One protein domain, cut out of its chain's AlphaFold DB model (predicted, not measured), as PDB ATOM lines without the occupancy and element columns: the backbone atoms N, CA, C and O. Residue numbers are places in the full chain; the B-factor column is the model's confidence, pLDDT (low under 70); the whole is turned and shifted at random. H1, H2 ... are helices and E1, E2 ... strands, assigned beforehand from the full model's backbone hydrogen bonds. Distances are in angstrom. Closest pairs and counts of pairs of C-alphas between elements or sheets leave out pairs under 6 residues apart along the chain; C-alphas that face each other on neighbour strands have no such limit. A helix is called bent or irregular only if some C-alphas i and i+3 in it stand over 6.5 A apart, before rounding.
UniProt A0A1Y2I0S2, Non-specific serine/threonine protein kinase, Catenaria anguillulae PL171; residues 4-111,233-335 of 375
ATOM      1  N   ALA A   4     184.625 197.296 179.438       87.12
ATOM      2  CA  ALA A   4     186.078 197.323 179.266       87.12
ATOM      3  C   ALA A   4     186.762 198.181 180.343       87.12
ATOM      4  O   ALA A   4     187.833 197.843 180.829       87.12
ATOM      5  N   GLU A   5     186.102 199.260 180.758       90.25
ATOM      6  CA  GLU A   5     186.606 200.161 181.786       90.25
ATOM      7  C   GLU A   5     186.526 199.542 183.186       90.25
ATOM      8  O   GLU A   5     187.455 199.678 183.974       90.25
ATOM      9  N   VAL A   6     185.467 198.777 183.468       91.94
ATOM     10  CA  VAL A   6     185.376 197.996 184.710       91.94
ATOM     11  C   VAL A   6     186.449 196.909 184.768       91.94
ATOM     12  O   VAL A   6     187.014 196.663 185.830       91.94
ATOM     13  N   ALA A   7     186.735 196.254 183.640       89.62
ATOM     14  CA  ALA A   7     187.806 195.265 183.572       89.62
ATOM     15  C   ALA A   7     189.170 195.905 183.873       89.62
ATOM     16  O   ALA A   7     189.917 195.349 184.670       89.62
ATOM     17  N   ARG A   8     189.447 197.099 183.322       92.56
ATOM     18  CA  ARG A   8     190.655 197.878 183.643       92.56
ATOM     19  C   ARG A   8     190.752 198.218 185.127       92.56
ATOM     20  O   ARG A   8     191.753 197.887 185.744       92.56
ATOM     21  N   LEU A   9     189.686 198.768 185.715       94.38
ATOM     22  CA  LEU A   9     189.607 199.018 187.159       94.38
ATOM     23  C   LEU A   9     189.948 197.761 187.972       94.38
ATOM     24  O   LEU A   9     190.758 197.818 188.890       94.38
ATOM     25  N   ALA A  10     189.334 196.623 187.643       94.88
ATOM     26  CA  ALA A  10     189.584 195.376 188.356       94.88
ATOM     27  C   ALA A  10     191.045 194.919 188.218       94.88
ATOM     28  O   ALA A  10     191.642 194.504 189.208       94.88
ATOM     29  N   THR A  11     191.622 195.010 187.018       94.06
ATOM     30  CA  THR A  11     193.031 194.676 186.773       94.06
ATOM     31  C   THR A  11     193.968 195.567 187.584       94.06
ATOM     32  O   THR A  11     194.826 195.035 188.285       94.06
ATOM     33  N   ASP A  12     193.770 196.885 187.557       95.31
ATOM     34  CA  ASP A  12     194.618 197.844 188.272       95.31
ATOM     35  C   ASP A  12     194.556 197.635 189.796       95.31
ATOM     36  O   ASP A  12     195.587 197.630 190.468       95.31
ATOM     37  N   LEU A  13     193.364 197.380 190.355       96.31
ATOM     38  CA  LEU A  13     193.211 197.090 191.786       96.31
ATOM     39  C   LEU A  13     193.882 195.778 192.194       96.31
ATOM     40  O   LEU A  13     194.511 195.712 193.250       96.31
ATOM     41  N   VAL A  14     193.760 194.732 191.374       95.25
ATOM     42  CA  VAL A  14     194.421 193.452 191.652       95.25
ATOM     43  C   VAL A  14     195.938 193.604 191.577       95.25
ATOM     44  O   VAL A  14     196.633 193.068 192.436       95.25
ATOM     45  N   GLN A  15     196.462 194.352 190.603       94.94
ATOM     46  CA  GLN A  15     197.894 194.652 190.520       94.94
ATOM     47  C   GLN A  15     198.377 195.429 191.747       94.94
ATOM     48  O   GLN A  15     199.348 195.009 192.374       94.94
ATOM     49  N   ALA A  16     197.663 196.485 192.149       96.44
ATOM     50  CA  ALA A  16     198.004 197.267 193.336       96.44
ATOM     51  C   ALA A  16     198.046 196.392 194.599       96.44
ATOM     52  O   ALA A  16     199.033 196.416 195.334       96.44
ATOM     53  N   LEU A  17     197.021 195.565 194.829       96.12
ATOM     54  CA  LEU A  17     197.002 194.656 195.977       96.12
ATOM     55  C   LEU A  17     198.069 193.569 195.899       96.12
ATOM     56  O   LEU A  17     198.632 193.222 196.929       96.12
ATOM     57  N   THR A  18     198.384 193.065 194.704       93.44
ATOM     58  CA  THR A  18     199.481 192.103 194.522       93.44
ATOM     59  C   THR A  18     200.789 192.717 195.007       93.44
ATOM     60  O   THR A  18     201.472 192.103 195.819       93.44
ATOM     61  N   THR A  19     201.089 193.961 194.619       95.75
ATOM     62  CA  THR A  19     202.280 194.680 195.094       95.75
ATOM     63  C   THR A  19     202.266 194.899 196.611       95.75
ATOM     64  O   THR A  19     203.284 194.691 197.267       95.75
ATOM     65  N   VAL A  20     201.122 195.276 197.194       95.75
ATOM     66  CA  VAL A  20     200.978 195.453 198.654       95.75
ATOM     67  C   VAL A  20     201.219 194.134 199.399       95.75
ATOM     68  O   VAL A  20     201.963 194.101 200.380       95.75
ATOM     69  N   HIS A  21     200.643 193.035 198.908       93.94
ATOM     70  CA  HIS A  21     200.769 191.704 199.506       93.94
ATOM     71  C   HIS A  21     202.187 191.150 199.356       93.94
ATOM     72  O   HIS A  21     202.732 190.602 200.312       93.94
ATOM     73  N   GLU A  22     202.825 191.334 198.199       91.56
ATOM     74  CA  GLU A  22     204.230 190.964 197.971       91.56
ATOM     75  C   GLU A  22     205.193 191.731 198.883       91.56
ATOM     76  O   GLU A  22     206.198 191.170 199.320       91.56
ATOM     77  N   ALA A  23     204.860 192.974 199.238       94.50
ATOM     78  CA  ALA A  23     205.601 193.753 200.226       94.50
ATOM     79  C   ALA A  23     205.365 193.291 201.682       94.50
ATOM     80  O   ALA A  23     205.975 193.838 202.600       94.50
ATOM     81  N   GLY A  24     204.504 192.292 201.910       93.50
ATOM     82  CA  GLY A  24     204.181 191.774 203.241       93.50
ATOM     83  C   GLY A  24     203.142 192.605 203.994       93.50
ATOM     84  O   GLY A  24     203.077 192.533 205.222       93.50
ATOM     85  N   TYR A  25     202.336 193.390 203.280       95.56
ATOM     86  CA  TYR A  25     201.298 194.245 203.848       95.56
ATOM     87  C   TYR A  25     199.909 193.856 203.354       95.56
ATOM     88  O   TYR A  25     199.744 193.103 202.402       95.56
ATOM     89  N   VAL A  26     198.894 194.395 204.012       95.19
ATOM     90  CA  VAL A  26     197.475 194.263 203.680       95.19
ATOM     91  C   VAL A  26     196.819 195.621 203.854       95.19
ATOM     92  O   VAL A  26     197.123 196.325 204.814       95.19
ATOM     93  N   HIS A  27     195.957 196.010 202.917       96.88
ATOM     94  CA  HIS A  27     195.435 197.374 202.840       96.88
ATOM     95  C   HIS A  27     194.374 197.667 203.904       96.88
ATOM     96  O   HIS A  27     194.344 198.763 204.455       96.88
ATOM     97  N   CYS A  28     193.508 196.691 204.201       96.06
ATOM     98  CA  CYS A  28     192.446 196.746 205.221       96.06
ATOM     99  C   CYS A  28     191.264 197.668 204.905       96.06
ATOM    100  O   CYS A  28     190.186 197.456 205.454       96.06
ATOM    101  N   ASP A  29     191.441 198.664 204.038       97.25
ATOM    102  CA  ASP A  29     190.390 199.638 203.726       97.25
ATOM    103  C   ASP A  29     190.182 199.870 202.225       97.25
ATOM    104  O   ASP A  29     190.232 200.986 201.714       97.25
ATOM    105  N   VAL A  30     189.999 198.789 201.470       97.38
ATOM    106  CA  VAL A  30     189.691 198.905 200.039       97.38
ATOM    107  C   VAL A  30     188.217 199.281 199.871       97.38
ATOM    108  O   VAL A  30     187.322 198.457 200.044       97.38
ATOM    109  N   SER A  31     187.953 200.529 199.497       96.75
ATOM    110  CA  SER A  31     186.604 201.061 199.285       96.75
ATOM    111  C   SER A  31     186.547 201.898 198.008       96.75
ATOM    112  O   SER A  31     187.576 202.257 197.445       96.75
ATOM    113  N   VAL A  32     185.347 202.252 197.537       95.88
ATOM    114  CA  VAL A  32     185.213 203.159 196.377       95.88
ATOM    115  C   VAL A  32     185.804 204.549 196.635       95.88
ATOM    116  O   VAL A  32     186.209 205.204 195.681       95.88
ATOM    117  N   GLY A  33     185.853 204.992 197.897       96.06
ATOM    118  CA  GLY A  33     186.454 206.273 198.282       96.06
ATOM    119  C   GLY A  33     187.979 206.259 198.192       96.06
ATOM    120  O   GLY A  33     188.581 207.286 197.892       96.06
ATOM    121  N   ASN A  34     188.580 205.078 198.342       97.69
ATOM    122  CA  ASN A  34     190.027 204.882 198.338       97.69
ATOM    123  C   ASN A  34     190.563 204.440 196.968       97.69
ATOM    124  O   ASN A  34     191.698 203.982 196.851       97.69
ATOM    125  N   VAL A  35     189.760 204.583 195.909       96.69
ATOM    126  CA  VAL A  35     190.177 204.336 194.526       96.69
ATOM    127  C   VAL A  35     190.106 205.632 193.739       96.69
ATOM    128  O   VAL A  35     189.027 206.170 193.487       96.69
ATOM    129  N   VAL A  36     191.262 206.111 193.293       94.81
ATOM    130  CA  VAL A  36     191.367 207.328 192.487       94.81
ATOM    131  C   VAL A  36     191.623 207.000 191.028       94.81
ATOM    132  O   VAL A  36     192.270 206.009 190.687       94.81
ATOM    133  N   ILE A  37     191.124 207.868 190.156       93.00
ATOM    134  CA  ILE A  37     191.445 207.831 188.735       93.00
ATOM    135  C   ILE A  37     192.763 208.581 188.553       93.00
ATOM    136  O   ILE A  37     192.815 209.799 188.717       93.00
ATOM    137  N   ALA A  38     193.816 207.848 188.220       88.75
ATOM    138  CA  ALA A  38     195.096 208.414 187.847       88.75
ATOM    139  C   ALA A  38     195.096 208.803 186.365       88.75
ATOM    140  O   ALA A  38     194.492 208.149 185.509       88.75
ATOM    141  N   CYS A  39     195.804 209.886 186.072       83.06
ATOM    142  CA  CYS A  39     196.056 210.354 184.724       83.06
ATOM    143  C   CYS A  39     197.568 210.480 184.551       83.06
ATOM    144  O   CYS A  39     198.195 211.258 185.269       83.06
ATOM    145  N   ASP A  40     198.128 209.737 183.594       77.56
ATOM    146  CA  ASP A  40     199.574 209.698 183.348       77.56
ATOM    147  C   ASP A  40     200.145 211.096 183.049       77.56
ATOM    148  O   ASP A  40     201.219 211.452 183.530       77.56
ATOM    149  N   GLU A  41     199.414 211.936 182.311       75.38
ATOM    150  CA  GLU A  41     199.794 213.335 182.079       75.38
ATOM    151  C   GLU A  41     199.839 214.157 183.373       75.38
ATOM    152  O   GLU A  41     200.737 214.981 183.540       75.38
ATOM    153  N   CYS A  42     198.913 213.915 184.303       68.19
ATOM    154  CA  CYS A  42     198.882 214.612 185.587       68.19
ATOM    155  C   CYS A  42     200.016 214.113 186.513       68.19
ATOM    156  O   CYS A  42     200.616 214.922 187.218       68.19
ATOM    157  N   ASP A  43     200.415 212.837 186.425       71.25
ATOM    158  CA  ASP A  43     201.605 212.313 187.115       71.25
ATOM    159  C   ASP A  43     202.913 212.936 186.592       71.25
ATOM    160  O   ASP A  43     203.765 213.343 187.381       71.25
ATOM    161  N   LYS A  44     203.076 213.068 185.266       75.12
ATOM    162  CA  LYS A  44     204.261 213.720 184.669       75.12
ATOM    163  C   LYS A  44     204.372 215.188 185.091       75.12
ATOM    164  O   LYS A  44     205.469 215.687 185.346       75.12
ATOM    165  N   GLN A  45     203.237 215.881 185.175       68.06
ATOM    166  CA  GLN A  45     203.194 217.277 185.604       68.06
ATOM    167  C   GLN A  45     203.512 217.439 187.094       68.06
ATOM    168  O   GLN A  45     204.246 218.362 187.437       68.06
ATOM    169  N   LEU A  46     203.060 216.526 187.962       64.81
ATOM    170  CA  LEU A  46     203.392 216.545 189.396       64.81
ATOM    171  C   LEU A  46     204.899 216.450 189.667       64.81
ATOM    172  O   LEU A  46     205.385 217.063 190.609       64.81
ATOM    173  N   VAL A  47     205.652 215.729 188.832       68.19
ATOM    174  CA  VAL A  47     207.119 215.645 188.959       68.19
ATOM    175  C   VAL A  47     207.805 216.961 188.570       68.19
ATOM    176  O   VAL A  47     208.898 217.255 189.046       68.19
ATOM    177  N   THR A  48     207.172 217.764 187.712       69.75
ATOM    178  CA  THR A  48     207.797 218.950 187.102       69.75
ATOM    179  C   THR A  48     207.369 220.260 187.775       69.75
ATOM    180  O   THR A  48     208.089 221.256 187.715       69.75
ATOM    181  N   LEU A  49     206.198 220.286 188.413       59.22
ATOM    182  CA  LEU A  49     205.646 221.484 189.036       59.22
ATOM    183  C   LEU A  49     206.135 221.610 190.484       59.22
ATOM    184  O   LEU A  49     205.716 220.868 191.368       59.22
ATOM    185  N   ALA A  50     206.998 222.598 190.730       59.41
ATOM    186  CA  ALA A  50     207.243 223.106 192.077       59.41
ATOM    187  C   ALA A  50     205.905 223.536 192.719       59.41
ATOM    188  O   ALA A  50     205.042 224.051 192.000       59.41
ATOM    189  N   PRO A  51     205.718 223.350 194.037       61.03
ATOM    190  CA  PRO A  51     204.461 223.645 194.714       61.03
ATOM    191  C   PRO A  51     204.172 225.148 194.617       61.03
ATOM    192  O   PRO A  51     204.764 225.958 195.325       61.03
ATOM    193  N   LYS A  52     203.295 225.525 193.691       66.06
ATOM    194  CA  LYS A  52     202.616 226.819 193.671       66.06
ATOM    195  C   LYS A  52     201.145 226.558 193.962       66.06
ATOM    196  O   LYS A  52     200.597 225.577 193.463       66.06
ATOM    197  N   ASP A  53     200.544 227.439 194.756       69.88
ATOM    198  CA  ASP A  53     199.236 227.267 195.406       69.88
ATOM    199  C   ASP A  53     198.039 227.078 194.449       69.88
ATOM    200  O   ASP A  53     196.959 226.680 194.880       69.88
ATOM    201  N   ASP A  54     198.240 227.246 193.140       66.31
ATOM    202  CA  ASP A  54     197.235 227.016 192.102       66.31
ATOM    203  C   ASP A  54     197.501 225.700 191.356       66.31
ATOM    204  O   ASP A  54     197.885 225.685 190.182       66.31
ATOM    205  N   ALA A  55     197.321 224.566 192.038       58.59
ATOM    206  CA  ALA A  55     197.473 223.257 191.409       58.59
ATOM    207  C   ALA A  55     196.492 223.125 190.220       58.59
ATOM    208  O   ALA A  55     195.271 223.209 190.414       58.59
ATOM    209  N   PRO A  56     196.977 222.915 188.981       58.84
ATOM    210  CA  PRO A  56     196.105 222.828 187.820       58.84
ATOM    211  C   PRO A  56     195.146 221.644 187.974       58.84
ATOM    212  O   PRO A  56     195.559 220.502 188.185       58.84
ATOM    213  N   ARG A  57     193.836 221.903 187.853       62.75
ATOM    214  CA  ARG A  57     192.835 220.829 187.780       62.75
ATOM    215  C   ARG A  57     193.159 219.963 186.569       62.75
ATOM    216  O   ARG A  57     193.266 220.477 185.458       62.75
ATOM    217  N   CYS A  58     193.298 218.655 186.787       63.91
ATOM    218  CA  CYS A  58     193.673 217.710 185.740       63.91
ATOM    219  C   CYS A  58     192.733 217.874 184.520       63.91
ATOM    220  O   CYS A  58     191.521 217.669 184.664       63.91
ATOM    221  N   PRO A  59     193.243 218.246 183.327       63.72
ATOM    222  CA  PRO A  59     192.411 218.629 182.177       63.72
ATOM    223  C   PRO A  59     191.488 217.496 181.701       63.72
ATOM    224  O   PRO A  59     190.443 217.744 181.108       63.72
ATOM    225  N   HIS A  60     191.820 216.253 182.046       63.12
ATOM    226  CA  HIS A  60     191.046 215.046 181.750       63.12
ATOM    227  C   HIS A  60     189.769 214.889 182.591       63.12
ATOM    228  O   HIS A  60     188.916 214.059 182.271       63.12
ATOM    229  N   VAL A  61     189.625 215.665 183.669       61.72
ATOM    230  CA  VAL A  61     188.418 215.682 184.509       61.72
ATOM    231  C   VAL A  61     187.381 216.672 183.958       61.72
ATOM    232  O   VAL A  61     186.195 216.555 184.269       61.72
ATOM    233  N   ALA A  62     187.783 217.608 183.090       60.56
ATOM    234  CA  ALA A  62     186.860 218.545 182.459       60.56
ATOM    235  C   ALA A  62     185.932 217.805 181.475       60.56
ATOM    236  O   ALA A  62     186.352 217.264 180.453       60.56
ATOM    237  N   ALA A  63     184.643 217.759 181.815       56.44
ATOM    238  CA  ALA A  63     183.645 216.855 181.240       56.44
ATOM    239  C   ALA A  63     183.260 217.109 179.766       56.44
ATOM    240  O   ALA A  63     182.441 216.366 179.221       56.44
ATOM    241  N   THR A  64     183.822 218.119 179.106       59.22
ATOM    242  CA  THR A  64     183.287 218.672 177.851       59.22
ATOM    243  C   THR A  64     184.055 218.310 176.587       59.22
ATOM    244  O   THR A  64     183.620 218.701 175.505       59.22
ATOM    245  N   GLN A  65     185.139 217.532 176.658       57.88
ATOM    246  CA  GLN A  65     185.768 217.074 175.418       57.88
ATOM    247  C   GLN A  65     184.845 216.084 174.678       57.88
ATOM    248  O   GLN A  65     184.337 215.143 175.315       57.88
ATOM    249  N   PRO A  66     184.615 216.294 173.360       63.09
ATOM    250  CA  PRO A  66     183.832 215.390 172.522       63.09
ATOM    251  C   PRO A  66     184.414 213.978 172.597       63.09
ATOM    252  O   PRO A  66     185.584 213.809 172.922       63.09
ATOM    253  N   ALA A  67     183.605 212.957 172.307       60.16
ATOM    254  CA  ALA A  67     183.940 211.534 172.476       60.16
ATOM    255  C   ALA A  67     185.129 211.012 171.629       60.16
ATOM    256  O   ALA A  67     185.319 209.800 171.540       60.16
ATOM    257  N   VAL A  68     185.919 211.908 171.030       67.81
ATOM    258  CA  VAL A  68     187.249 211.638 170.484       67.81
ATOM    259  C   VAL A  68     188.057 210.920 171.567       67.81
ATOM    260  O   VAL A  68     188.074 211.351 172.719       67.81
ATOM    261  N   GLU A  69     188.603 209.764 171.198       70.50
ATOM    262  CA  GLU A  69     189.177 208.722 172.054       70.50
ATOM    263  C   GLU A  69     189.809 209.252 173.343       70.50
ATOM    264  O   GLU A  69     190.954 209.702 173.375       70.50
ATOM    265  N   ARG A  70     189.053 209.182 174.443       71.19
ATOM    266  CA  ARG A  70     189.622 209.487 175.755       71.19
ATOM    267  C   ARG A  70     190.711 208.455 176.043       71.19
ATOM    268  O   ARG A  70     190.443 207.258 175.873       71.19
ATOM    269  N   PRO A  71     191.896 208.881 176.511       80.44
ATOM    270  CA  PRO A  71     192.939 207.943 176.878       80.44
ATOM    271  C   PRO A  71     192.410 206.957 177.930       80.44
ATOM    272  O   PRO A  71     191.521 207.302 178.724       80.44
ATOM    273  N   PRO A  72     192.915 205.711 177.925       84.25
ATOM    274  CA  PRO A  72     192.544 204.719 178.921       84.25
ATOM    275  C   PRO A  72     192.810 205.277 180.320       84.25
ATOM    276  O   PRO A  72     193.905 205.764 180.598       84.25
ATOM    277  N   ARG A  73     191.812 205.220 181.204       88.56
ATOM    278  CA  ARG A  73     192.011 205.650 182.589       88.56
ATOM    279  C   ARG A  73     192.803 204.586 183.332       88.56
ATOM    280  O   ARG A  73     192.625 203.395 183.070       88.56
ATOM    281  N   ARG A  74     193.626 205.034 184.274       92.38
ATOM    282  CA  ARG A  74     194.283 204.172 185.255       92.38
ATOM    283  C   ARG A  74     193.645 204.379 186.612       92.38
ATOM    284  O   ARG A  74     193.190 205.479 186.925       92.38
ATOM    285  N   TYR A  75     193.626 203.337 187.417       94.81
ATOM    286  CA  TYR A  75     193.081 203.371 188.763       94.81
ATOM    287  C   TYR A  75     194.200 203.104 189.762       94.81
ATOM    288  O   TYR A  75     195.049 202.243 189.551       94.81
ATOM    289  N   ARG A  76     194.232 203.872 190.849       95.94
ATOM    290  CA  ARG A  76     195.199 203.690 191.934       95.94
ATOM    291  C   ARG A  76     194.469 203.555 193.254       95.94
ATOM    292  O   ARG A  76     193.456 204.218 193.480       95.94
ATOM    293  N   LEU A  77     195.005 202.696 194.106       97.00
ATOM    294  CA  LEU A  77     194.577 202.565 195.487       97.00
ATOM    295  C   LEU A  77     195.302 203.624 196.327       97.00
ATOM    296  O   LEU A  77     196.500 203.848 196.134       97.00
ATOM    297  N   ILE A  78     194.571 204.294 197.208       97.12
ATOM    298  CA  ILE A  78     195.083 205.328 198.113       97.12
ATOM    299  C   ILE A  78     194.675 205.021 199.553       97.12
ATOM    300  O   ILE A  78     193.903 204.102 199.795       97.12
ATOM    301  N   ASP A  79     195.155 205.854 200.475       96.94
ATOM    302  CA  ASP A  79     194.849 205.797 201.905       96.94
ATOM    303  C   ASP A  79     195.290 204.494 202.592       96.94
ATOM    304  O   ASP A  79     194.513 203.609 202.941       96.94
ATOM    305  N   PHE A  80     196.598 204.418 202.838       97.38
ATOM    306  CA  PHE A  80     197.236 203.321 203.562       97.38
ATOM    307  C   PHE A  80     197.202 203.520 205.087       97.38
ATOM    308  O   PHE A  80     197.940 202.841 205.801       97.38
ATOM    309  N   GLY A  81     196.375 204.432 205.616       96.44
ATOM    310  CA  GLY A  81     196.325 204.733 207.051       96.44
ATOM    311  C   GLY A  81     195.908 203.541 207.920       96.44
ATOM    312  O   GLY A  81     196.305 203.452 209.080       96.44
ATOM    313  N   LEU A  82     195.152 202.597 207.348       95.06
ATOM    314  CA  LEU A  82     194.757 201.345 207.998       95.06
ATOM    315  C   LEU A  82     195.608 200.142 207.576       95.06
ATOM    316  O   LEU A  82     195.336 199.029 208.023       95.06
ATOM    317  N   CYS A  83     196.627 200.348 206.741       95.75
ATOM    318  CA  CYS A  83     197.468 199.276 206.233       95.75
ATOM    319  C   CYS A  83     198.231 198.594 207.377       95.75
ATOM    320  O   CYS A  83     198.746 199.244 208.286       95.75
ATOM    321  N   GLN A  84     198.296 197.265 207.341       94.25
ATOM    322  CA  GLN A  84     198.926 196.458 208.385       94.25
ATOM    323  C   GLN A  84     199.965 195.526 207.782       94.25
ATOM    324  O   GLN A  84     199.777 195.005 206.680       94.25
ATOM    325  N   LYS A  85     201.051 195.283 208.515       93.94
ATOM    326  CA  LYS A  85     202.020 194.258 208.144       93.94
ATOM    327  C   LYS A  85     201.433 192.886 208.467       93.94
ATOM    328  O   LYS A  85     200.884 192.680 209.544       93.94
ATOM    329  N   ILE A  86     201.541 191.938 207.545       88.06
ATOM    330  CA  ILE A  86     200.934 190.604 207.683       88.06
ATOM    331  C   ILE A  86     201.535 189.815 208.859       88.06
ATOM    332  O   ILE A  86     200.840 189.004 209.472       88.06
ATOM    333  N   ASP A  87     202.802 190.069 209.185       85.62
ATOM    334  CA  ASP A  87     203.497 189.412 210.297       85.62
ATOM    335  C   ASP A  87     202.996 189.876 211.675       85.62
ATOM    336  O   ASP A  87     203.235 189.197 212.678       85.62
ATOM    337  N   ASP A  88     202.277 191.002 211.742       79.06
ATOM    338  CA  ASP A  88     201.735 191.499 212.997       79.06
ATOM    339  C   ASP A  88     200.560 190.615 213.424       79.06
ATOM    340  O   ASP A  88     199.540 190.503 212.743       79.06
ATOM    341  N   THR A  89     200.660 190.011 214.608       67.50
ATOM    342  CA  THR A  89     199.621 189.145 215.194       67.50
ATOM    343  C   THR A  89     198.249 189.822 215.272       67.50
ATOM    344  O   THR A  89     197.223 189.143 215.254       67.50
ATOM    345  N   ASN A  90     198.231 191.157 215.319       71.81
ATOM    346  CA  ASN A  90     197.024 191.977 215.383       71.81
ATOM    347  C   ASN A  90     196.400 192.259 214.006       71.81
ATOM    348  O   ASN A  90     195.250 192.694 213.941       71.81
ATOM    349  N   ALA A  91     197.118 192.001 212.907       70.44
ATOM    350  CA  ALA A  91     196.642 192.334 211.569       70.44
ATOM    351  C   ALA A  91     195.374 191.554 211.186       70.44
ATOM    352  O   ALA A  91     194.499 192.063 210.491       70.44
ATOM    353  N   VAL A  92     195.239 190.319 211.677       72.44
ATOM    354  CA  VAL A  92     194.097 189.444 211.366       72.44
ATOM    355  C   VAL A  92     192.864 189.778 212.217       72.44
ATOM    356  O   VAL A  92     191.742 189.480 211.817       72.44
ATOM    357  N   THR A  93     193.051 190.373 213.397       79.69
ATOM    358  CA  THR A  93     191.999 190.501 214.422       79.69
ATOM    359  C   THR A  93     191.429 191.905 214.554       79.69
ATOM    360  O   THR A  93     190.370 192.069 215.157       79.69
ATOM    361  N   SER A  94     192.096 192.916 213.995       83.88
ATOM    362  CA  SER A  94     191.597 194.285 214.033       83.88
ATOM    363  C   SER A  94     190.358 194.443 213.149       83.88
ATOM    364  O   SER A  94     190.425 194.320 211.923       83.88
ATOM    365  N   ALA A  95     189.221 194.739 213.781       88.12
ATOM    366  CA  ALA A  95     187.988 195.115 213.103       88.12
ATOM    367  C   ALA A  95     188.124 196.536 212.532       88.12
ATOM    368  O   ALA A  95     187.729 197.516 213.160       88.12
ATOM    369  N   CYS A  96     188.729 196.640 211.351       92.44
ATOM    370  CA  CYS A  96     188.953 197.892 210.631       92.44
ATOM    371  C   CYS A  96     188.452 197.801 209.181       92.44
ATOM    372  O   CYS A  96     188.208 196.707 208.663       92.44
ATOM    373  N   GLY A  97     188.280 198.969 208.559       94.75
ATOM    374  CA  GLY A  97     187.815 199.135 207.183       94.75
ATOM    375  C   GLY A  97     186.437 199.793 207.074       94.75
ATOM    376  O   GLY A  97     185.680 199.903 208.042       94.75
ATOM    377  N   THR A  98     186.106 200.236 205.866       95.38
ATOM    378  CA  THR A  98     184.859 200.939 205.557       95.38
ATOM    379  C   THR A  98     183.647 199.994 205.655       95.38
ATOM    380  O   THR A  98     183.606 198.976 204.948       95.38
ATOM    381  N   PRO A  99     182.611 200.311 206.462       94.12
ATOM    382  CA  PRO A  99     181.395 199.501 206.555       94.12
ATOM    383  C   PRO A  99     180.793 199.165 205.182       94.12
ATOM    384  O   PRO A  99     180.679 200.020 204.307       94.12
ATOM    385  N   GLY A 100     180.413 197.900 204.984       92.06
ATOM    386  CA  GLY A 100     179.904 197.389 203.704       92.06
ATOM    387  C   GLY A 100     180.979 196.886 202.732       92.06
ATOM    388  O   GLY A 100     180.635 196.158 201.805       92.06
ATOM    389  N   PHE A 101     182.257 197.201 202.963       94.94
ATOM    390  CA  PHE A 101     183.398 196.628 202.231       94.94
ATOM    391  C   PHE A 101     184.144 195.577 203.056       94.94
ATOM    392  O   PHE A 101     184.766 194.683 202.492       94.94
ATOM    393  N   VAL A 102     184.023 195.642 204.384       93.69
ATOM    394  CA  VAL A 102     184.660 194.710 205.320       93.69
ATOM    395  C   VAL A 102     184.184 193.269 205.099       93.69
ATOM    396  O   VAL A 102     182.983 192.988 205.053       93.69
ATOM    397  N   ALA A 103     185.140 192.343 205.012       92.00
ATOM    398  CA  ALA A 103     184.873 190.917 204.870       92.00
ATOM    399  C   ALA A 103     184.149 190.341 206.109       92.00
ATOM    400  O   ALA A 103     184.432 190.746 207.239       92.00
ATOM    401  N   PRO A 104     183.210 189.391 205.940       89.88
ATOM    402  CA  PRO A 104     182.372 188.897 207.036       89.88
ATOM    403  C   PRO A 104     183.165 188.229 208.167       89.88
ATOM    404  O   PRO A 104     182.748 188.273 209.319       89.88
ATOM    405  N   GLU A 105     184.310 187.626 207.871       88.38
ATOM    406  CA  GLU A 105     185.204 187.046 208.872       88.38
ATOM    407  C   GLU A 105     185.780 188.085 209.841       88.38
ATOM    408  O   GLU A 105     186.064 187.732 210.980       88.38
ATOM    409  N   ILE A 106     185.896 189.353 209.429       89.81
ATOM    410  CA  ILE A 106     186.369 190.450 210.282       89.81
ATOM    411  C   ILE A 106     185.256 190.913 211.230       89.81
ATOM    412  O   ILE A 106     185.512 191.198 212.397       89.81
ATOM    413  N   THR A 107     184.003 190.950 210.766       87.75
ATOM    414  CA  THR A 107     182.858 191.390 211.588       87.75
ATOM    415  C   THR A 107     182.344 190.312 212.539       87.75
ATOM    416  O   THR A 107     181.688 190.624 213.528       87.75
ATOM    417  N   GLN A 108     182.631 189.041 212.253       85.00
ATOM    418  CA  GLN A 108     182.180 187.903 213.056       85.00
ATOM    419  C   GLN A 108     183.122 187.546 214.208       85.00
ATOM    420  O   GLN A 108     182.803 186.629 214.968       85.00
ATOM    421  N   VAL A 109     184.257 188.239 214.367       76.38
ATOM    422  CA  VAL A 109     185.161 188.002 215.499       76.38
ATOM    423  C   VAL A 109     184.452 188.430 216.791       76.38
ATOM    424  O   VAL A 109     184.141 189.610 216.954       76.38
ATOM    425  N   PRO A 110     184.170 187.504 217.728       72.88
ATOM    426  CA  PRO A 110     183.507 187.856 218.975       72.88
ATOM    427  C   PRO A 110     184.362 188.861 219.766       72.88
ATOM    428  O   PRO A 110     185.573 188.650 219.879       72.88
ATOM    429  N   PRO A 111     183.772 189.893 220.399       62.91
ATOM    430  CA  PRO A 111     184.518 190.900 221.164       62.91
ATOM    431  C   PRO A 111     185.423 190.297 222.250       62.91
ATOM    432  O   PRO A 111     186.525 190.781 222.493       62.91
ATOM    433  N   THR A 233     207.961 182.052 200.421       59.75
ATOM    434  CA  THR A 233     207.386 180.973 201.237       59.75
ATOM    435  C   THR A 233     206.224 181.473 202.100       59.75
ATOM    436  O   THR A 233     205.389 180.670 202.515       59.75
ATOM    437  N   ALA A 234     206.122 182.794 202.279       57.97
ATOM    438  CA  ALA A 234     205.052 183.529 202.938       57.97
ATOM    439  C   ALA A 234     203.632 183.141 202.479       57.97
ATOM    440  O   ALA A 234     202.748 183.014 203.320       57.97
ATOM    441  N   TRP A 235     203.391 182.836 201.194       60.69
ATOM    442  CA  TRP A 235     202.041 182.446 200.733       60.69
ATOM    443  C   TRP A 235     201.549 181.109 201.307       60.69
ATOM    444  O   TRP A 235     200.352 180.806 201.255       60.69
ATOM    445  N   ARG A 236     202.453 180.284 201.846       67.88
ATOM    446  CA  ARG A 236     202.074 179.046 202.538       67.88
ATOM    447  C   ARG A 236     201.506 179.325 203.926       67.88
ATOM    448  O   ARG A 236     200.734 178.498 204.419       67.88
ATOM    449  N   ASP A 237     201.798 180.479 204.519       82.25
ATOM    450  CA  ASP A 237     201.220 180.861 205.798       82.25
ATOM    451  C   ASP A 237     199.699 181.057 205.651       82.25
ATOM    452  O   ASP A 237     199.185 181.681 204.717       82.25
ATOM    453  N   LEU A 238     198.942 180.435 206.552       82.00
ATOM    454  CA  LEU A 238     197.498 180.606 206.629       82.00
ATOM    455  C   LEU A 238     197.134 182.052 206.997       82.00
ATOM    456  O   LEU A 238     196.145 182.565 206.477       82.00
ATOM    457  N   ARG A 239     197.933 182.712 207.844       81.62
ATOM    458  CA  ARG A 239     197.717 184.106 208.263       81.62
ATOM    459  C   ARG A 239     197.823 185.060 207.091       81.62
ATOM    460  O   ARG A 239     196.935 185.890 206.907       81.62
ATOM    461  N   PHE A 240     198.844 184.871 206.259       85.56
ATOM    462  CA  PHE A 240     199.008 185.628 205.025       85.56
ATOM    463  C   PHE A 240     197.770 185.493 204.138       85.56
ATOM    464  O   PHE A 240     197.172 186.485 203.728       85.56
ATOM    465  N   ARG A 241     197.315 184.258 203.910       86.56
ATOM    466  CA  ARG A 241     196.150 183.984 203.057       86.56
ATOM    467  C   ARG A 241     194.851 184.577 203.599       86.56
ATOM    468  O   ARG A 241     194.053 185.069 202.808       86.56
ATOM    469  N   LEU A 242     194.625 184.523 204.913       86.31
ATOM    470  CA  LEU A 242     193.438 185.113 205.541       86.31
ATOM    471  C   LEU A 242     193.471 186.641 205.480       86.31
ATOM    472  O   LEU A 242     192.467 187.256 205.137       86.31
ATOM    473  N   SER A 243     194.630 187.243 205.745       88.06
ATOM    474  CA  SER A 243     194.792 188.696 205.696       88.06
ATOM    475  C   SER A 243     194.599 189.214 204.272       88.06
ATOM    476  O   SER A 243     193.836 190.147 204.066       88.06
ATOM    477  N   ALA A 244     195.204 188.571 203.269       90.94
ATOM    478  CA  ALA A 244     195.029 188.943 201.865       90.94
ATOM    479  C   ALA A 244     193.581 188.750 201.373       90.94
ATOM    480  O   ALA A 244     193.088 189.532 200.556       90.94
ATOM    481  N   ALA A 245     192.869 187.735 201.882       91.50
ATOM    482  CA  ALA A 245     191.488 187.454 201.482       91.50
ATOM    483  C   ALA A 245     190.524 188.617 201.778       91.50
ATOM    484  O   ALA A 245     189.564 188.798 201.021       91.50
ATOM    485  N   ARG A 246     190.793 189.436 202.807       93.50
ATOM    486  CA  ARG A 246     189.952 190.596 203.145       93.50
ATOM    487  C   ARG A 246     189.994 191.684 202.073       93.50
ATOM    488  O   ARG A 246     188.949 192.212 201.691       93.50
ATOM    489  N   ASP A 247     191.179 191.973 201.538       95.38
ATOM    490  CA  ASP A 247     191.345 192.979 200.490       95.38
ATOM    491  C   ASP A 247     190.709 192.474 199.188       95.38
ATOM    492  O   ASP A 247     190.001 193.209 198.502       95.38
ATOM    493  N   VAL A 248     190.868 191.177 198.891       94.69
ATOM    494  CA  VAL A 248     190.240 190.527 197.729       94.69
ATOM    495  C   VAL A 248     188.712 190.570 197.815       94.69
ATOM    496  O   VAL A 248     188.048 190.848 196.812       94.69
ATOM    497  N   TYR A 249     188.136 190.319 198.996       94.69
ATOM    498  CA  TYR A 249     186.696 190.466 199.217       94.69
ATOM    499  C   TYR A 249     186.241 191.898 198.923       94.69
ATOM    500  O   TYR A 249     185.297 192.107 198.158       94.69
ATOM    501  N   SER A 250     186.962 192.871 199.472       95.56
ATOM    502  CA  SER A 250     186.663 194.294 199.343       95.56
ATOM    503  C   SER A 250     186.726 194.770 197.882       95.56
ATOM    504  O   SER A 250     185.814 195.455 197.415       95.56
ATOM    505  N   VAL A 251     187.712 194.311 197.095       95.94
ATOM    506  CA  VAL A 251     187.749 194.530 195.632       95.94
ATOM    507  C   VAL A 251     186.527 193.926 194.948       95.94
ATOM    508  O   VAL A 251     185.935 194.554 194.069       95.94
ATOM    509  N   GLY A 252     186.107 192.727 195.356       92.56
ATOM    510  CA  GLY A 252     184.880 192.107 194.858       92.56
ATOM    511  C   GLY A 252     183.647 192.985 195.083       92.56
ATOM    512  O   GLY A 252     182.827 193.128 194.172       92.56
ATOM    513  N   VAL A 253     183.548 193.628 196.250       93.50
ATOM    514  CA  VAL A 253     182.483 194.595 196.555       93.50
ATOM    515  C   VAL A 253     182.593 195.836 195.667       93.50
ATOM    516  O   VAL A 253     181.593 196.207 195.055       93.50
ATOM    517  N   VAL A 254     183.781 196.439 195.527       94.44
ATOM    518  CA  VAL A 254     184.027 197.620 194.669       94.44
ATOM    519  C   VAL A 254     183.647 197.351 193.211       94.44
ATOM    520  O   VAL A 254     182.913 198.123 192.594       94.44
ATOM    521  N   VAL A 255     184.097 196.235 192.641       93.25
ATOM    522  CA  VAL A 255     183.783 195.901 191.246       93.25
ATOM    523  C   VAL A 255     182.305 195.541 191.096       93.25
ATOM    524  O   VAL A 255     181.653 195.982 190.147       93.25
ATOM    525  N   GLY A 256     181.748 194.791 192.052       88.88
ATOM    526  CA  GLY A 256     180.324 194.474 192.104       88.88
ATOM    527  C   GLY A 256     179.458 195.731 192.112       88.88
ATOM    528  O   GLY A 256     178.493 195.801 191.357       88.88
ATOM    529  N   LEU A 257     179.859 196.739 192.885       91.31
ATOM    530  CA  LEU A 257     179.255 198.063 192.975       91.31
ATOM    531  C   LEU A 257     179.256 198.828 191.658       91.31
ATOM    532  O   LEU A 257     178.222 199.333 191.221       91.31
ATOM    533  N   VAL A 258     180.418 198.912 191.014       90.81
ATOM    534  CA  VAL A 258     180.577 199.614 189.735       90.81
ATOM    535  C   VAL A 258     179.755 198.932 188.641       90.81
ATOM    536  O   VAL A 258     179.191 199.598 187.767       90.81
ATOM    537  N   LEU A 259     179.649 197.604 188.704       87.81
ATOM    538  CA  LEU A 259     178.814 196.825 187.805       87.81
ATOM    539  C   LEU A 259     177.331 196.997 188.105       87.81
ATOM    540  O   LEU A 259     176.569 197.219 187.178       87.81
ATOM    541  N   SER A 260     176.870 196.883 189.343       83.69
ATOM    542  CA  SER A 260     175.439 196.952 189.670       83.69
ATOM    543  C   SER A 260     174.894 198.384 189.649       83.69
ATOM    544  O   SER A 260     173.710 198.574 189.379       83.69
ATOM    545  N   GLY A 261     175.748 199.379 189.904       77.75
ATOM    546  CA  GLY A 261     175.355 200.749 190.232       77.75
ATOM    547  C   GLY A 261     174.838 200.921 191.668       77.75
ATOM    548  O   GLY A 261     174.330 201.992 191.978       77.75
ATOM    549  N   TYR A 262     174.924 199.892 192.529       66.25
ATOM    550  CA  TYR A 262     174.372 199.891 193.896       66.25
ATOM    551  C   TYR A 262     175.142 198.966 194.857       66.25
ATOM    552  O   TYR A 262     175.591 197.892 194.451       66.25
ATOM    553  N   LEU A 263     175.247 199.341 196.142       57.38
ATOM    554  CA  LEU A 263     175.853 198.507 197.195       57.38
ATOM    555  C   LEU A 263     175.098 197.172 197.294       57.38
ATOM    556  O   LEU A 263     173.905 197.189 197.596       57.38
ATOM    557  N   PRO A 264     175.750 196.012 197.066       54.25
ATOM    558  CA  PRO A 264     175.086 194.711 197.151       54.25
ATOM    559  C   PRO A 264     174.646 194.335 198.578       54.25
ATOM    560  O   PRO A 264     173.981 193.317 198.743       54.25
ATOM    561  N   LEU A 265     175.008 195.137 199.591       53.59
ATOM    562  CA  LEU A 265     174.829 194.844 201.017       53.59
ATOM    563  C   LEU A 265     174.059 195.921 201.801       53.59
ATOM    564  O   LEU A 265     173.917 195.787 203.011       53.59
ATOM    565  N   CYS A 266     173.559 196.980 201.153       49.78
ATOM    566  CA  CYS A 266     172.639 197.904 201.824       49.78
ATOM    567  C   CYS A 266     171.225 197.332 201.761       49.78
ATOM    568  O   CYS A 266     170.734 197.046 200.665       49.78
ATOM    569  N   ASP A 267     170.599 197.168 202.928       45.06
ATOM    570  CA  ASP A 267     169.270 196.585 203.078       45.06
ATOM    571  C   ASP A 267     168.274 197.206 202.092       45.06
ATOM    572  O   ASP A 267     168.007 198.411 202.063       45.06
ATOM    573  N   ALA A 268     167.747 196.333 201.237       44.91
ATOM    574  CA  ALA A 268     166.843 196.657 200.142       44.91
ATOM    575  C   ALA A 268     165.444 197.093 200.620       44.91
ATOM    576  O   ALA A 268     164.620 197.501 199.796       44.91
ATOM    577  N   ASP A 269     165.186 197.031 201.926       46.66
ATOM    578  CA  ASP A 269     163.855 197.170 202.513       46.66
ATOM    579  C   ASP A 269     163.379 198.631 202.607       46.66
ATOM    580  O   ASP A 269     162.178 198.882 202.668       46.66
ATOM    581  N   HIS A 270     164.277 199.619 202.536       41.25
ATOM    582  CA  HIS A 270     163.913 201.027 202.758       41.25
ATOM    583  C   HIS A 270     163.524 201.809 201.494       41.25
ATOM    584  O   HIS A 270     163.067 202.943 201.599       41.25
ATOM    585  N   LEU A 271     163.700 201.242 200.295       43.47
ATOM    586  CA  LEU A 271     163.561 201.998 199.037       43.47
ATOM    587  C   LEU A 271     162.401 201.552 198.136       43.47
ATOM    588  O   LEU A 271     162.364 201.959 196.976       43.47
ATOM    589  N   GLY A 272     161.478 200.707 198.620       42.06
ATOM    590  CA  GLY A 272     160.277 200.304 197.859       42.06
ATOM    591  C   GLY A 272     160.581 199.776 196.449       42.06
ATOM    592  O   GLY A 272     159.813 199.977 195.511       42.06
ATOM    593  N   CYS A 273     161.765 199.192 196.263       44.31
ATOM    594  CA  CYS A 273     162.405 199.158 194.956       44.31
ATOM    595  C   CYS A 273     161.934 197.935 194.131       44.31
ATOM    596  O   CYS A 273     161.735 196.871 194.718       44.31
ATOM    597  N   PRO A 274     161.866 197.999 192.781       44.31
ATOM    598  CA  PRO A 274     161.448 196.898 191.882       44.31
ATOM    599  C   PRO A 274     162.319 195.619 191.925       44.31
ATOM    600  O   PRO A 274     162.262 194.785 191.028       44.31
ATOM    601  N   ARG A 275     163.188 195.470 192.927       54.62
ATOM    602  CA  ARG A 275     164.382 194.612 192.966       54.62
ATOM    603  C   ARG A 275     164.132 193.190 193.454       54.62
ATOM    604  O   ARG A 275     164.984 192.331 193.254       54.62
ATOM    605  N   SER A 276     162.968 192.920 194.035       52.00
ATOM    606  CA  SER A 276     162.472 191.552 194.188       52.00
ATOM    607  C   SER A 276     161.952 190.987 192.864       52.00
ATOM    608  O   SER A 276     161.772 189.773 192.771       52.00
ATOM    609  N   SER A 277     161.760 191.827 191.829       61.56
ATOM    610  CA  SER A 277     161.385 191.351 190.500       61.56
ATOM    611  C   SER A 277     162.513 190.486 189.932       61.56
ATOM    612  O   SER A 277     163.614 190.988 189.662       61.56
ATOM    613  N   PRO A 278     162.257 189.188 189.697       70.19
ATOM    614  CA  PRO A 278     163.232 188.283 189.100       70.19
ATOM    615  C   PRO A 278     163.746 188.774 187.740       70.19
ATOM    616  O   PRO A 278     164.846 188.397 187.330       70.19
ATOM    617  N   ASP A 279     162.969 189.607 187.046       70.88
ATOM    618  CA  ASP A 279     163.283 190.096 185.708       70.88
ATOM    619  C   ASP A 279     164.338 191.202 185.730       70.88
ATOM    620  O   ASP A 279     165.250 191.187 184.903       70.88
ATOM    621  N   TYR A 280     164.316 192.086 186.733       70.19
ATOM    622  CA  TYR A 280     165.360 193.100 186.903       70.19
ATOM    623  C   TYR A 280     166.727 192.448 187.156       70.19
ATOM    624  O   TYR A 280     167.710 192.739 186.467       70.19
ATOM    625  N   VAL A 281     166.779 191.486 188.083       64.75
ATOM    626  CA  VAL A 281     168.001 190.725 188.399       64.75
ATOM    627  C   VAL A 281     168.504 189.958 187.173       64.75
ATOM    628  O   VAL A 281     169.708 189.931 186.894       64.75
ATOM    629  N   ARG A 282     167.598 189.347 186.403       71.06
ATOM    630  CA  ARG A 282     167.964 188.580 185.207       71.06
ATOM    631  C   ARG A 282     168.483 189.470 184.081       71.06
ATOM    632  O   ARG A 282     169.480 189.109 183.462       71.06
ATOM    633  N   ALA A 283     167.838 190.604 183.827       72.06
ATOM    634  CA  ALA A 283     168.172 191.475 182.705       72.06
ATOM    635  C   ALA A 283     169.377 192.388 182.985       72.06
ATOM    636  O   ALA A 283     170.156 192.653 182.074       72.06
ATOM    637  N   HIS A 284     169.577 192.833 184.231       63.97
ATOM    638  CA  HIS A 284     170.545 193.896 184.534       63.97
ATOM    639  C   HIS A 284     171.716 193.422 185.398       63.97
ATOM    640  O   HIS A 284     172.857 193.813 185.157       63.97
ATOM    641  N   VAL A 285     171.465 192.549 186.376       66.56
ATOM    642  CA  VAL A 285     172.497 192.103 187.329       66.56
ATOM    643  C   VAL A 285     173.251 190.885 186.790       66.56
ATOM    644  O   VAL A 285     174.481 190.861 186.763       66.56
ATOM    645  N   THR A 286     172.525 189.884 186.288       72.00
ATOM    646  CA  THR A 286     173.099 188.598 185.855       72.00
ATOM    647  C   THR A 286     174.146 188.729 184.738       72.00
ATOM    648  O   THR A 286     175.205 188.113 184.866       72.00
ATOM    649  N   PRO A 287     173.937 189.513 183.656       74.06
ATOM    650  CA  PRO A 287     174.943 189.655 182.601       74.06
ATOM    651  C   PRO A 287     176.237 190.284 183.123       74.06
ATOM    652  O   PRO A 287     177.329 189.843 182.772       74.06
ATOM    653  N   ARG A 288     176.117 191.262 184.027       68.12
ATOM    654  CA  ARG A 288     177.258 191.960 184.623       68.12
ATOM    655  C   ARG A 288     178.044 191.051 185.572       68.12
ATOM    656  O   ARG A 288     179.266 190.993 185.477       68.12
ATOM    657  N   LEU A 289     177.355 190.245 186.386       69.00
ATOM    658  CA  LEU A 289     177.988 189.217 187.228       69.00
ATOM    659  C   LEU A 289     178.689 188.122 186.412       69.00
ATOM    660  O   LEU A 289     179.736 187.624 186.822       69.00
ATOM    661  N   ARG A 290     178.156 187.746 185.241       73.69
ATOM    662  CA  ARG A 290     178.835 186.795 184.340       73.69
ATOM    663  C   ARG A 290     180.155 187.353 183.826       73.69
ATOM    664  O   ARG A 290     181.136 186.615 183.785       73.69
ATOM    665  N   VAL A 291     180.189 188.635 183.463       68.94
ATOM    666  CA  VAL A 291     181.441 189.277 183.049       68.94
ATOM    667  C   VAL A 291     182.403 189.371 184.219       68.94
ATOM    668  O   VAL A 291     183.559 189.006 184.061       68.94
ATOM    669  N   PHE A 292     181.931 189.781 185.397       69.00
ATOM    670  CA  PHE A 292     182.762 189.809 186.598       69.00
ATOM    671  C   PHE A 292     183.421 188.457 186.865       69.00
ATOM    672  O   PHE A 292     184.630 188.365 187.057       69.00
ATOM    673  N   ARG A 293     182.636 187.381 186.784       69.88
ATOM    674  CA  ARG A 293     183.144 186.019 186.918       69.88
ATOM    675  C   ARG A 293     184.184 185.683 185.853       69.88
ATOM    676  O   ARG A 293     185.156 185.014 186.180       69.88
ATOM    677  N   LYS A 294     183.983 186.119 184.607       73.75
ATOM    678  CA  LYS A 294     184.965 185.936 183.533       73.75
ATOM    679  C   LYS A 294     186.265 186.682 183.846       73.75
ATOM    680  O   LYS A 294     187.313 186.063 183.810       73.75
ATOM    681  N   VAL A 295     186.191 187.947 184.265       65.69
ATOM    682  CA  VAL A 295     187.362 188.740 184.677       65.69
ATOM    683  C   VAL A 295     188.108 188.057 185.827       65.69
ATOM    684  O   VAL A 295     189.319 187.888 185.744       65.69
ATOM    685  N   LEU A 296     187.404 187.592 186.863       66.94
ATOM    686  CA  LEU A 296     188.028 186.842 187.959       66.94
ATOM    687  C   LEU A 296     188.643 185.511 187.502       66.94
ATOM    688  O   LEU A 296     189.666 185.096 188.036       66.94
ATOM    689  N   ALA A 297     188.018 184.825 186.544       67.00
ATOM    690  CA  ALA A 297     188.522 183.564 186.006       67.00
ATOM    691  C   ALA A 297     189.761 183.765 185.121       67.00
ATOM    692  O   ALA A 297     190.714 182.999 185.232       67.00
ATOM    693  N   ASP A 298     189.782 184.810 184.298       66.19
ATOM    694  CA  ASP A 298     190.911 185.140 183.424       66.19
ATOM    695  C   ASP A 298     192.119 185.623 184.255       66.19
ATOM    696  O   ASP A 298     193.272 185.338 183.938       66.19
ATOM    697  N   ASN A 299     191.852 186.253 185.404       58.75
ATOM    698  CA  ASN A 299     192.859 186.693 186.371       58.75
ATOM    699  C   ASN A 299     193.056 185.699 187.531       58.75
ATOM    700  O   ASN A 299     193.631 186.043 188.562       58.75
ATOM    701  N   VAL A 300     192.607 184.445 187.383       58.06
ATOM    702  CA  VAL A 300     192.630 183.443 188.467       58.06
ATOM    703  C   VAL A 300     194.035 183.152 188.989       58.06
ATOM    704  O   VAL A 300     194.176 182.728 190.129       58.06
ATOM    705  N   HIS A 301     195.071 183.386 188.184       53.84
ATOM    706  CA  HIS A 301     196.469 183.236 188.582       53.84
ATOM    707  C   HIS A 301     196.877 184.256 189.658       53.84
ATOM    708  O   HIS A 301     197.635 183.903 190.554       53.84
ATOM    709  N   LEU A 302     196.282 185.455 189.645       48.50
ATOM    710  CA  LEU A 302     196.455 186.487 190.676       48.50
ATOM    711  C   LEU A 302     195.663 186.163 191.960       48.50
ATOM    712  O   LEU A 302     195.982 186.649 193.035       48.50
ATOM    713  N   VAL A 303     194.649 185.289 191.869       48.38
ATOM    714  CA  VAL A 303     193.781 184.861 192.993       48.38
ATOM    715  C   VAL A 303     194.099 183.424 193.458       48.38
ATOM    716  O   VAL A 303     193.492 182.892 194.393       48.38
ATOM    717  N   ALA A 304     195.055 182.752 192.809       42.19
ATOM    718  CA  ALA A 304     195.323 181.322 192.958       42.19
ATOM    719  C   ALA A 304     195.648 180.870 194.399       42.19
ATOM    720  O   ALA A 304     195.177 179.791 194.778       42.19
ATOM    721  N   PRO A 305     196.342 181.658 195.248       46.59
ATOM    722  CA  PRO A 305     196.592 181.272 196.640       46.59
ATOM    723  C   PRO A 305     195.329 181.251 197.526       46.59
ATOM    724  O   PRO A 305     195.299 180.547 198.538       46.59
ATOM    725  N   ALA A 306     194.262 181.961 197.133       41.97
ATOM    726  CA  ALA A 306     192.996 182.087 197.874       41.97
ATOM    727  C   ALA A 306     191.853 181.202 197.312       41.97
ATOM    728  O   ALA A 306     190.721 181.191 197.815       41.97
ATOM    729  N   ARG A 307     192.151 180.418 196.267       40.88
ATOM    730  CA  ARG A 307     191.195 179.714 195.393       40.88
ATOM    731  C   ARG A 307     190.200 178.789 196.106       40.88
ATOM    732  O   ARG A 307     189.069 178.665 195.640       40.88
ATOM    733  N   SER A 308     190.575 178.133 197.207       41.00
ATOM    734  CA  SER A 308     189.703 177.125 197.836       41.00
ATOM    735  C   SER A 308     188.560 177.718 198.670       41.00
ATOM    736  O   SER A 308     187.512 177.079 198.795       41.00
ATOM    737  N   ARG A 309     188.714 178.944 199.195       41.09
ATOM    738  CA  ARG A 309     187.725 179.579 200.088       41.09
ATOM    739  C   ARG A 309     186.993 180.762 199.457       41.09
ATOM    740  O   ARG A 309     185.787 180.877 199.644       41.09
ATOM    741  N   CYS A 310     187.657 181.586 198.642       40.09
ATOM    742  CA  CYS A 310     186.997 182.748 198.033       40.09
ATOM    743  C   CYS A 310     185.919 182.326 197.020       40.09
ATOM    744  O   CYS A 310     184.794 182.808 197.086       40.09
ATOM    745  N   LEU A 311     186.209 181.349 196.146       41.16
ATOM    746  CA  LEU A 311     185.262 180.882 195.118       41.16
ATOM    747  C   LEU A 311     184.113 180.013 195.663       41.16
ATOM    748  O   LEU A 311     183.121 179.801 194.966       41.16
ATOM    749  N   THR A 312     184.233 179.500 196.890       45.06
ATOM    750  CA  THR A 312     183.170 178.747 197.583       45.06
ATOM    751  C   THR A 312     182.353 179.627 198.531       45.06
ATOM    752  O   THR A 312     181.345 179.168 199.075       45.06
ATOM    753  N   GLY A 313     182.743 180.898 198.682       44.84
ATOM    754  CA  GLY A 313     182.014 181.894 199.449       44.84
ATOM    755  C   GLY A 313     180.575 182.060 198.940       44.84
ATOM    756  O   GLY A 313     180.336 181.979 197.727       44.84
ATOM    757  N   PRO A 314     179.597 182.314 199.833       42.88
ATOM    758  CA  PRO A 314     178.186 182.441 199.463       42.88
ATOM    759  C   PRO A 314     177.940 183.420 198.307       42.88
ATOM    760  O   PRO A 314     177.100 183.158 197.454       42.88
ATOM    761  N   TRP A 315     178.718 184.499 198.223       41.47
ATOM    762  CA  TRP A 315     178.563 185.537 197.207       41.47
ATOM    763  C   TRP A 315     178.979 185.085 195.788       41.47
ATOM    764  O   TRP A 315     178.235 185.325 194.837       41.47
ATOM    765  N   ILE A 316     180.085 184.342 195.624       43.19
ATOM    766  CA  ILE A 316     180.486 183.760 194.322       43.19
ATOM    767  C   ILE A 316     179.609 182.555 193.956       43.19
ATOM    768  O   ILE A 316     179.249 182.382 192.789       43.19
ATOM    769  N   SER A 317     179.196 181.758 194.946       44.06
ATOM    770  CA  SER A 317     178.275 180.627 194.761       44.06
ATOM    771  C   SER A 317     176.908 181.068 194.213       44.06
ATOM    772  O   SER A 317     176.375 180.446 193.294       44.06
ATOM    773  N   CYS A 318     176.376 182.203 194.682       36.56
ATOM    774  CA  CYS A 318     175.136 182.798 194.166       36.56
ATOM    775  C   CYS A 318     175.247 183.324 192.722       36.56
ATOM    776  O   CYS A 318     174.226 183.525 192.065       36.56
ATOM    777  N   CYS A 319     176.464 183.488 192.194       36.06
ATOM    778  CA  CYS A 319     176.721 183.887 190.808       36.06
ATOM    779  C   CYS A 319     176.807 182.687 189.834       36.06
ATOM    780  O   CYS A 319     177.129 182.863 188.653       36.06
ATOM    781  N   GLY A 320     176.555 181.453 190.296       31.55
ATOM    782  CA  GLY A 320     176.711 180.226 189.509       31.55
ATOM    783  C   GLY A 320     175.476 179.323 189.447       31.55
ATOM    784  O   GLY A 320     174.853 178.995 190.451       31.55
ATOM    785  N   VAL A 321     175.191 178.825 188.241       34.31
ATOM    786  CA  VAL A 321     174.357 177.641 187.996       34.31
ATOM    787  C   VAL A 321     175.180 176.401 188.372       34.31
ATOM    788  O   VAL A 321     175.875 175.838 187.532       34.31
ATOM    789  N   LEU A 322     175.157 175.976 189.634       28.91
ATOM    790  CA  LEU A 322     175.449 174.571 189.936       28.91
ATOM    791  C   LEU A 322     174.266 173.721 189.439       28.91
ATOM    792  O   LEU A 322     173.123 174.186 189.510       28.91
ATOM    793  N   PRO A 323     174.476 172.470 188.983       33.69
ATOM    794  CA  PRO A 323     173.369 171.544 188.813       33.69
ATOM    795  C   PRO A 323     172.643 171.446 190.157       33.69
ATOM    796  O   PRO A 323     173.222 171.001 191.152       33.69
ATOM    797  N   ILE A 324     171.377 171.878 190.185       37.84
ATOM    798  CA  ILE A 324     170.521 172.016 191.381       37.84
ATOM    799  C   ILE A 324     170.615 170.790 192.307       37.84
ATOM    800  O   ILE A 324     170.556 170.927 193.525       37.84
ATOM    801  N   ARG A 325     170.861 169.598 191.751       34.34
ATOM    802  CA  ARG A 325     170.984 168.327 192.479       34.34
ATOM    803  C   ARG A 325     172.065 168.317 193.573       34.34
ATOM    804  O   ARG A 325     171.819 167.744 194.629       34.34
ATOM    805  N   HIS A 326     173.218 168.964 193.376       35.84
ATOM    806  CA  HIS A 326     174.310 168.942 194.369       35.84
ATOM    807  C   HIS A 326     174.092 169.925 195.532       35.84
ATOM    808  O   HIS A 326     174.448 169.632 196.673       35.84
ATOM    809  N   VAL A 327     173.437 171.058 195.268       39.19
ATOM    810  CA  VAL A 327     173.062 172.044 196.297       39.19
ATOM    811  C   VAL A 327     171.872 171.536 197.126       39.19
ATOM    812  O   VAL A 327     171.852 171.687 198.346       39.19
ATOM    813  N   HIS A 328     170.929 170.831 196.491       36.94
ATOM    814  CA  HIS A 328     169.753 170.247 197.147       36.94
ATOM    815  C   HIS A 328     170.114 169.153 198.171       36.94
ATOM    816  O   HIS A 328     169.501 169.074 199.235       36.94
ATOM    817  N   ALA A 329     171.130 168.329 197.885       40.06
ATOM    818  CA  ALA A 329     171.569 167.251 198.776       40.06
ATOM    819  C   ALA A 329     172.285 167.765 200.041       40.06
ATOM    820  O   ALA A 329     172.109 167.195 201.119       40.06
ATOM    821  N   ARG A 330     173.053 168.860 199.932       38.88
ATOM    822  CA  ARG A 330     173.741 169.481 201.078       38.88
ATOM    823  C   ARG A 330     172.796 170.293 201.967       38.88
ATOM    824  O   ARG A 330     172.933 170.235 203.183       38.88
ATOM    825  N   LEU A 331     171.805 170.983 201.396       37.69
ATOM    826  CA  LEU A 331     170.837 171.765 202.180       37.69
ATOM    827  C   LEU A 331     169.778 170.893 202.878       37.69
ATOM    828  O   LEU A 331     169.385 171.207 203.998       37.69
ATOM    829  N   ARG A 332     169.369 169.755 202.291       41.28
ATOM    830  CA  ARG A 332     168.451 168.809 202.958       41.28
ATOM    831  C   ARG A 332     169.019 168.227 204.256       41.28
ATOM    832  O   ARG A 332     168.256 168.035 205.194       41.28
ATOM    833  N   LYS A 333     170.332 167.973 204.325       39.22
ATOM    834  CA  LYS A 333     170.966 167.372 205.513       39.22
ATOM    835  C   LYS A 333     171.143 168.346 206.686       39.22
ATOM    836  O   LYS A 333     171.163 167.890 207.818       39.22
ATOM    837  N   SER A 334     171.223 169.660 206.445       35.91
ATOM    838  CA  SER A 334     171.360 170.662 207.523       35.91
ATOM    839  C   SER A 334     170.040 171.259 208.020       35.91
ATOM    840  O   SER A 334     170.042 171.885 209.073       35.91
ATOM    841  N   CYS A 335     168.928 171.107 207.293       34.97
ATOM    842  CA  CYS A 335     167.660 171.775 207.632       34.97
ATOM    843  C   CYS A 335     166.570 170.851 208.207       34.97
ATOM    844  O   CYS A 335     165.525 171.353 208.608       34.97
TER     845      CYS A 335
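AT A GLANCE: This is residues 4 to 111 and 233 to 335 of the 375 residues of the protein "Non-specific serine/threonine protein kinase" of Catenaria anguillulae PL171 (UniProt A0A1Y2I0S2). Two long helices, H1 and H5, lie side by side and run opposite ways at the core; a small ribbon of two antiparallel strands, E1 and E2, packs on H1 mainly through E2, while H6 packs on residues 255 to 260 of H5 and H7 across its residues 241 to 249. Residues 47 to 54 and 62 to 69 stick out on the ribbon's side, and residues 321 to 335, with H9, stick out at the other end of the long axis. The printed part has 211 residues and is mostly helix, in the order H1 E1 H2 E2 H3 H4 H5 H6 H7 H8 H9. It is only just compact, close to loose, with a radius of gyration of the C-alphas of 19.9 A and spans of 68 by 46 by 35 A.

HOW THE PARTS SIT: E1, residues 35 to 38, and E2, residues 74 to 77, are antiparallel neighbours at 141 degrees; N 36 and O 76 are 2.9 A apart, and N 38 and O 74 2.8 A. The closest C-alphas of E2 and H1, residues 4 to 22, are those of Tyr 75 and Asp 12, 5.8 A apart. H1 touches the hub H5, residues 238 to 260, at a shallow tilt of 16 degrees, opposite ways, closest at the C-alphas of Ala 10 and Val 255, 6.5 A. H5 and H6, residues 278 to 298, form a helical hairpin and touch at a steep tilt of 44 degrees, closest at the C-alphas of Leu 259 and Arg 288, 6.0 A. H7, residues 300 to 310, touches H5 about perpendicular, 77 degrees, closest at the C-alphas of Arg 241 and Ala 306, 6.4 A. H2, residues 40 to 48, H3, 104 to 107, H4, 233 to 236, H8, 314 to 317, and H9, 324 to 335, touch no helix. Every O i to N i+4 pair is within hydrogen-bond range in H1, against 4 of 5 in H2, 17 of 19 in H5, 14 of 17 in H6, 5 of 8 in H9 and 3 of 7 in H7, where 4 of 8 O i to N i+3 pairs are; H3, H4 and H8 are too short for an i+4 pair.

IN THESE COORDINATES: H1 is 26.8 A long from C-alpha 4 at (186.078, 197.323, 179.266). H5 is 32.3 A long, from C-alpha 238 at (197.498, 180.606, 206.629). H6, 28.4 A, has a kink of 42 degrees near residue 285 and is only just irregular, C-alphas 283 and 286 being 6.52 A apart; H7 is irregular, C-alphas 305 and 308 being 8.1 A apart. H9, 16.5 A, ends at C-alpha 335, (167.660, 171.775, 207.632).

THE WHOLE: The farthest C-alphas, of Lys 52 and Lys 333, are 68.4 A apart. Residues 112 to 232 are not printed, and C-alphas 111 and 233 are 31.9 A apart across the cut. The links H1 to E1, H2 to E2, E2 to H3 and H5 to H6 are long. Mean pLDDT of the printed part is 72.3; 96 residues are under 70, among them 45 to 68, 262 to 277 and 295 to 335.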